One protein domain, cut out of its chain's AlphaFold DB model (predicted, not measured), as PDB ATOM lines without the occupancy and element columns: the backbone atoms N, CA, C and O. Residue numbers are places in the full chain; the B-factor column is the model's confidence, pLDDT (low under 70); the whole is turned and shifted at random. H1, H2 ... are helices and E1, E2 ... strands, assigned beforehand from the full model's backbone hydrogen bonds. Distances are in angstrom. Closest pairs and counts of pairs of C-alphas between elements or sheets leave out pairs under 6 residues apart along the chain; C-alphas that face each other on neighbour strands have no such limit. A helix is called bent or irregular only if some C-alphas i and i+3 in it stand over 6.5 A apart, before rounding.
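AT A GLANCE: This is residues 3 to 55 of the 68 residues of an uncharacterized protein of Thermoplasmatales archaeon (strain BRNA1) (UniProt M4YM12). What is the main picture? A long, bent strand, E4, is the spine of a strongly twisted sheet, with E1 along one side of it and E2 and E3, one after the other, along the other side. The single helix, H1, covers one face of this sheet, and the hairpin of E3 and E4 reaches beyond the helix at one end. What is it made of, and how large is it? The printed part has 53 residues with one named helix and four named strands, in the order E1, H1, E2, E3, E4, of mixed class, with antiparallel strand pairs. It is a rod spanning 41 by 17 by 12 A, only just loose, close to compact, with a radius of gyration of the C-alphas of 12.2 A.

HOW THE PARTS SIT: How is the sheet paired? E4, residues 44 to 54, pairs antiparallel with E3, residues 35 to 38, E1, residues 3 to 8, and E2, residues 28 to 31, in a staggered, branched sheet. Within hydrogen-bond range are N 35 and O 49 at 2.8 A, N 5 and O 50 at 3.0 A, and N 29 and O 53 at 2.8 A. Where is the helix? H1, residues 9 to 22, is on the sheet; its closest C-alphas to E4 are those of Cys 12 and Ile 50, 6.4 A apart. Every O i to N i+4 pair in H1 is within hydrogen-bond range. Which strands stay apart? E1 and E2 are apart, and so are E2 and E3.

IN THESE COORDINATES: Where does the first strand begin? E1 begins at C-alpha 3, (31.410, -67.433, -10.008), and measures 16.2 A. How long are H1 and E4? H1 measures 20.0 A; E4 measures 27.7 A, bends by 69 degrees at residue 47 and ends at C-alpha 54, (34.333, -73.177, -15.302).

THE WHOLE: How far does it reach? The two C-alphas farthest apart, those of Ser 26 and Gly 41, are 41.1 A apart. Is anything cut or uncertain? The printed part has no cut, and its four links are tight. The mean pLDDT of the printed part is 88.8, and residue 40 is under 70.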
ATOM      1  N   ILE A   3      32.569 -68.091 -10.617       89.00
ATOM      2  CA  ILE A   3      31.410 -67.433 -10.008       89.00
ATOM      3  C   ILE A   3      31.364 -67.708  -8.508       89.00
ATOM      4  O   ILE A   3      31.796 -68.763  -8.036       89.00
ATOM      5  N   ARG A   4      30.820 -66.745  -7.764       90.94
ATOM      6  CA  ARG A   4      30.568 -66.847  -6.326       90.94
ATOM      7  C   ARG A   4      29.066 -66.870  -6.096       90.94
ATOM      8  O   ARG A   4      28.390 -65.911  -6.453       90.94
ATOM      9  N   VAL A   5      28.584 -67.920  -5.446       89.81
ATOM     10  CA  VAL A   5      27.184 -68.053  -5.024       89.81
ATOM     11  C   VAL A   5      27.141 -67.871  -3.517       89.81
ATOM     12  O   VAL A   5      27.986 -68.423  -2.812       89.81
ATOM     13  N   THR A   6      26.205 -67.068  -3.031       92.25
ATOM     14  CA  THR A   6      26.005 -66.794  -1.606       92.25
ATOM     15  C   THR A   6      24.590 -67.172  -1.217       92.25
ATOM     16  O   THR A   6      23.666 -66.882  -1.969       92.25
ATOM     17  N   GLY A   7      24.436 -67.773  -0.047       91.94
ATOM     18  CA  GLY A   7      23.152 -68.227   0.472       91.94
ATOM     19  C   GLY A   7      23.366 -69.208   1.614       91.94
ATOM     20  O   GLY A   7      24.491 -69.382   2.092       91.94
ATOM     21  N   THR A   8      22.303 -69.864   2.042       93.81
ATOM     22  CA  THR A   8      22.366 -70.994   2.968       93.81
ATOM     23  C   THR A   8      23.092 -72.193   2.355       93.81
ATOM     24  O   THR A   8      23.314 -72.262   1.141       93.81
ATOM     25  N   GLU A   9      23.478 -73.156   3.195       92.25
ATOM     26  CA  GLU A   9      24.077 -74.410   2.724       92.25
ATOM     27  C   GLU A   9      23.164 -75.128   1.719       92.25
ATOM     28  O   GLU A   9      23.632 -75.538   0.656       92.25
ATOM     29  N   SER A  10      21.859 -75.191   2.009       93.06
ATOM     30  CA  SER A  10      20.856 -75.807   1.136       93.06
ATOM     31  C   SER A  10      20.725 -75.086  -0.205       93.06
ATOM     32  O   SER A  10      20.763 -75.738  -1.242       93.06
ATOM     33  N   GLU A  11      20.644 -73.752  -0.210       93.06
ATOM     34  CA  GLU A  11      20.554 -72.969  -1.455       93.06
ATOM     35  C   GLU A  11      21.823 -73.111  -2.307       93.06
ATOM     36  O   GLU A  11      21.759 -73.237  -3.530       93.06
ATOM     37  N   CYS A  12      22.998 -73.134  -1.671       92.25
ATOM     38  CA  CYS A  12      24.255 -73.362  -2.378       92.25
ATOM     39  C   CYS A  12      24.325 -74.779  -2.969       92.25
ATOM     40  O   CYS A  12      24.825 -74.949  -4.082       92.25
ATOM     41  N   ALA A  13      23.842 -75.790  -2.242       91.88
ATOM     42  CA  ALA A  13      23.787 -77.165  -2.723       91.88
ATOM     43  C   ALA A  13      22.824 -77.307  -3.912       91.88
ATOM     44  O   ALA A  13      23.214 -77.852  -4.943       91.88
ATOM     45  N   GLU A  14      21.626 -76.732  -3.809       94.62
ATOM     46  CA  GLU A  14      20.635 -76.721  -4.886       94.62
ATOM     47  C   GLU A  14      21.189 -76.039  -6.143       94.62
ATOM     48  O   GLU A  14      21.131 -76.598  -7.239       94.62
ATOM     49  N   PHE A  15      21.829 -74.875  -5.994       91.62
ATOM     50  CA  PHE A  15      22.451 -74.193  -7.126       91.62
ATOM     51  C   PHE A  15      23.575 -75.028  -7.754       91.62
ATOM     52  O   PHE A  15      23.684 -75.111  -8.979       91.62
ATOM     53  N   ALA A  16      24.415 -75.675  -6.940       91.00
ATOM     54  CA  ALA A  16      25.460 -76.563  -7.442       91.00
ATOM     55  C   ALA A  16      24.885 -77.738  -8.250       91.00
ATOM     56  O   ALA A  16      25.459 -78.104  -9.277       91.00
ATOM     57  N   ASP A  17      23.752 -78.298  -7.831       93.19
ATOM     58  CA  ASP A  17      23.082 -79.389  -8.542       93.19
ATOM     59  C   ASP A  17      22.424 -78.924  -9.842       93.19
ATOM     60  O   ASP A  17      22.539 -79.602 -10.871       93.19
ATOM     61  N   ILE A  18      21.841 -77.723  -9.854       91.19
ATOM     62  CA  ILE A  18      21.356 -77.084 -11.083       91.19
ATOM     63  C   ILE A  18      22.507 -76.920 -12.081       91.19
ATOM     64  O   ILE A  18      22.346 -77.260 -13.255       91.19
ATOM     65  N   ILE A  19      23.680 -76.461 -11.636       89.88
ATOM     66  CA  ILE A  19      24.856 -76.325 -12.504       89.88
ATOM     67  C   ILE A  19      25.329 -77.681 -13.027       89.88
ATOM     68  O   ILE A  19      25.571 -77.800 -14.224       89.88
ATOM     69  N   ARG A  20      25.418 -78.711 -12.181       89.25
ATOM     70  CA  ARG A  20      25.791 -80.069 -12.625       89.25
ATOM     71  C   ARG A  20      24.820 -80.635 -13.660       89.25
ATOM     72  O   ARG A  20      25.246 -81.349 -14.558       89.25
ATOM     73  N   THR A  21      23.538 -80.303 -13.539       90.31
ATOM     74  CA  THR A  21      22.491 -80.787 -14.448       90.31
ATOM     75  C   THR A  21      22.493 -80.039 -15.781       90.31
ATOM     76  O   THR A  21      22.335 -80.648 -16.834       90.31
ATOM     77  N   ASN A  22      22.669 -78.715 -15.752       87.00
ATOM     78  CA  ASN A  22      22.493 -77.864 -16.934       87.00
ATOM     79  C   ASN A  22      23.798 -77.568 -17.679       87.00
ATOM     80  O   ASN A  22      23.769 -77.240 -18.865       87.00
ATOM     81  N   VAL A  23      24.945 -77.652 -17.002       84.38
ATOM     82  CA  VAL A  23      26.248 -77.351 -17.593       84.38
ATOM     83  C   VAL A  23      26.986 -78.660 -17.868       84.38
ATOM     84  O   VAL A  23      27.218 -79.437 -16.940       84.38
ATOM     85  N   PRO A  24      27.412 -78.916 -19.121       87.75
ATOM     86  CA  PRO A  24      28.200 -80.100 -19.429       87.75
ATOM     87  C   PRO A  24      29.439 -80.197 -18.534       87.75
ATOM     88  O   PRO A  24      30.175 -79.223 -18.359       87.75
ATOM     89  N   HIS A  25      29.709 -81.392 -18.005       84.44
ATOM     90  CA  HIS A  25      30.814 -81.619 -17.066       84.44
ATOM     91  C   HIS A  25      32.187 -81.201 -17.619       84.44
ATOM     92  O   HIS A  25      33.068 -80.835 -16.848       84.44
ATOM     93  N   SER A  26      32.377 -81.207 -18.944       88.62
ATOM     94  CA  SER A  26      33.600 -80.726 -19.600       88.62
ATOM     95  C   SER A  26      33.893 -79.245 -19.335       88.62
ATOM     96  O   SER A  26      35.060 -78.847 -19.331       88.62
ATOM     97  N   TYR A  27      32.856 -78.444 -19.084       87.06
ATOM     98  CA  TYR A  27      32.970 -77.023 -18.777       87.06
ATOM     99  C   TYR A  27      33.079 -76.740 -17.284       87.06
ATOM    100  O   TYR A  27      33.558 -75.673 -16.919       87.06
ATOM    101  N   ILE A  28      32.698 -77.661 -16.398       89.06
ATOM    102  CA  ILE A  28      32.849 -77.469 -14.953       89.06
ATOM    103  C   ILE A  28      34.263 -77.897 -14.560       89.06
ATOM    104  O   ILE A  28      34.622 -79.070 -14.615       89.06
ATOM    105  N   ARG A  29      35.094 -76.943 -14.139       91.75
ATOM    106  CA  ARG A  29      36.427 -77.251 -13.612       91.75
ATOM    107  C   ARG A  29      36.345 -77.744 -12.177       91.75
ATOM    108  O   ARG A  29      36.996 -78.726 -11.834       91.75
ATOM    109  N   SER A  30      35.579 -77.046 -11.345       93.44
ATOM    110  CA  SER A  30      35.401 -77.401  -9.939       93.44
ATOM    111  C   SER A  30      34.213 -76.677  -9.322       93.44
ATOM    112  O   SER A  30      33.964 -75.518  -9.637       93.44
ATOM    113  N   ILE A  31      33.561 -77.329  -8.364       93.00
ATOM    114  CA  ILE A  31      32.616 -76.710  -7.430       93.00
ATOM    115  C   ILE A  31      33.223 -76.877  -6.037       93.00
ATOM    116  O   ILE A  31      33.571 -77.993  -5.645       93.00
ATOM    117  N   SER A  32      33.409 -75.780  -5.309       94.31
ATOM    118  CA  SER A  32      33.978 -75.820  -3.965       94.31
ATOM    119  C   SER A  32      32.993 -76.401  -2.953       94.31
ATOM    120  O   SER A  32      31.784 -76.446  -3.177       94.31
ATOM    121  N   LYS A  33      33.510 -76.770  -1.779       93.56
ATOM    122  CA  LYS A  33      32.668 -77.005  -0.601       93.56
ATOM    123  C   LYS A  33      32.012 -75.697  -0.142       93.56
ATOM    124  O   LYS A  33      32.474 -74.614  -0.514       93.56
ATOM    125  N   PHE A  34      30.958 -75.814   0.663       93.56
ATOM    126  CA  PHE A  34      30.313 -74.680   1.318       93.56
ATOM    127  C   PHE A  34      31.239 -74.053   2.366       93.56
ATOM    128  O   PHE A  34      31.830 -74.748   3.192       93.56
ATOM    129  N   TYR A  35      31.368 -72.729   2.315       93.00
ATOM    130  CA  TYR A  35      32.111 -71.929   3.278       93.00
ATOM    131  C   TYR A  35      31.129 -71.071   4.074       93.00
ATOM    132  O   TYR A  35      30.699 -70.033   3.560       93.00
ATOM    133  N   PRO A  36      30.775 -71.462   5.308       91.06
ATOM    134  CA  PRO A  36      29.904 -70.653   6.144       91.06
ATOM    135  C   PRO A  36      30.559 -69.312   6.484       91.06
ATOM    136  O   PRO A  36      31.769 -69.218   6.725       91.06
ATOM    137  N   ASN A  37      29.750 -68.257   6.526       89.44
ATOM    138  CA  ASN A  37      30.194 -66.943   6.967       89.44
ATOM    139  C   ASN A  37      30.486 -66.971   8.470       89.44
ATOM    140  O   ASN A  37      29.887 -67.730   9.231       89.44
ATOM    141  N   ARG A  38      31.399 -66.112   8.927       84.00
ATOM    142  CA  ARG A  38      31.587 -65.895  10.365       84.00
ATOM    143  C   ARG A  38      30.503 -64.954  10.872       84.00
ATOM    144  O   ARG A  38      30.417 -63.815  10.417       84.00
ATOM    145  N   SER A  39      29.718 -65.416  11.833       79.75
ATOM    146  CA  SER A  39      28.817 -64.563  12.604       79.75
ATOM    147  C   SER A  39      29.627 -63.703  13.579       79.75
ATOM    148  O   SER A  39      30.729 -64.080  13.989       79.75
ATOM    149  N   LYS A  40      29.076 -62.555  14.000       68.00
ATOM    150  CA  LYS A  40      29.736 -61.568  14.890       68.00
ATOM    151  C   LYS A  40      30.142 -62.085  16.292       68.00
ATOM    152  O   LYS A  40      30.604 -61.297  17.105       68.00
ATOM    153  N   GLY A  41      30.030 -63.385  16.572       74.50
ATOM    154  CA  GLY A  41      30.433 -64.033  17.827       74.50
ATOM    155  C   GLY A  41      31.434 -65.184  17.672       74.50
ATOM    156  O   GLY A  41      31.591 -65.965  18.599       74.50
ATOM    157  N   GLY A  42      32.073 -65.347  16.507       73.62
ATOM    158  CA  GLY A  42      33.037 -66.435  16.263       73.62
ATOM    159  C   GLY A  42      32.409 -67.770  15.838       73.62
ATOM    160  O   GLY A  42      33.127 -68.644  15.358       73.62
ATOM    161  N   SER A  43      31.083 -67.901  15.930       77.25
ATOM    162  CA  SER A  43      30.319 -69.024  15.375       77.25
ATOM    163  C   SER A  43      30.147 -68.916  13.856       77.25
ATOM    164  O   SER A  43      30.208 -67.827  13.278       77.25
ATOM    165  N   PHE A  44      29.894 -70.050  13.207       79.19
ATOM    166  CA  PHE A  44      29.525 -70.108  11.793       79.19
ATOM    167  C   PHE A  44      28.046 -69.742  11.600       79.19
ATOM    168  O   PHE A  44      27.195 -70.163  12.381       79.19
ATOM    169  N   SER A  45      27.757 -68.925  10.587       80.81
ATOM    170  CA  SER A  45      26.398 -68.614  10.139       80.81
ATOM    171  C   SER A  45      25.826 -69.776   9.328       80.81
ATOM    172  O   SER A  45      26.576 -70.542   8.721       80.81
ATOM    173  N   THR A  46      24.498 -69.874   9.285       85.19
ATOM    174  CA  THR A  46      23.772 -70.751   8.353       85.19
ATOM    175  C   THR A  46      23.936 -70.300   6.903       85.19
ATOM    176  O   THR A  46      23.764 -71.098   5.987       85.19
ATOM    177  N   GLU A  47      24.296 -69.033   6.696       90.69
ATOM    178  CA  GLU A  47      24.648 -68.468   5.399       90.69
ATOM    179  C   GLU A  47      26.150 -68.535   5.142       90.69
ATOM    180  O   GLU A  47      26.984 -68.374   6.035       90.69
ATOM    181  N   GLY A  48      26.505 -68.687   3.878       93.25
ATOM    182  CA  GLY A  48      27.868 -68.834   3.427       93.25
ATOM    183  C   GLY A  48      27.968 -68.644   1.930       93.25
ATOM    184  O   GLY A  48      27.287 -67.806   1.332       93.25
ATOM    185  N   ARG A  49      28.891 -69.391   1.331       93.69
ATOM    186  CA  ARG A  49      29.178 -69.298  -0.095       93.69
ATOM    187  C   ARG A  49      29.814 -70.553  -0.660       93.69
ATOM    188  O   ARG A  49      30.533 -71.262   0.042       93.69
ATOM    189  N   ILE A  50      29.636 -70.741  -1.959       95.25
ATOM    190  CA  ILE A  50      30.417 -71.667  -2.780       95.25
ATOM    191  C   ILE A  50      31.057 -70.915  -3.947       95.25
ATOM    192  O   ILE A  50      30.604 -69.842  -4.358       95.25
ATOM    193  N   TYR A  51      32.114 -71.502  -4.489       93.12
ATOM    194  CA  TYR A  51      32.791 -71.043  -5.690       93.12
ATOM    195  C   TYR A  51      32.662 -72.112  -6.762       93.12
ATOM    196  O   TYR A  51      32.936 -73.286  -6.511       93.12
ATOM    197  N   ILE A  52      32.274 -71.704  -7.963       91.56
ATOM    198  CA  ILE A  52      32.195 -72.592  -9.119       91.56
ATOM    199  C   ILE A  52      33.154 -72.051 -10.167       91.56
ATOM    200  O   ILE A  52      33.033 -70.901 -10.581       91.56
ATOM    201  N   ASP A  53      34.130 -72.862 -10.557       91.44
ATOM    202  CA  ASP A  53      35.075 -72.543 -11.620       91.44
ATOM    203  C   ASP A  53      34.706 -73.338 -12.870       91.44
ATOM    204  O   ASP A  53      34.549 -74.562 -12.827       91.44
ATOM    205  N   PHE A  54      34.586 -72.629 -13.982       88.06
ATOM    206  CA  PHE A  54      34.333 -73.177 -15.302       88.06
ATOM    207  C   PHE A  54      35.609 -73.122 -16.149       88.06
ATOM    208  O   PHE A  54      36.311 -72.106 -16.159       88.06
ATOM    209  N   ARG A  55      35.897 -74.191 -16.901       84.56
ATOM    210  CA  ARG A  55      36.863 -74.156 -18.015       84.56
ATOM    211  C   ARG A  55      36.322 -73.252 -19.122       84.56
ATOM    212  O   ARG A  55      35.122 -72.991 -19.119       84.56
TER     213      ARG A  55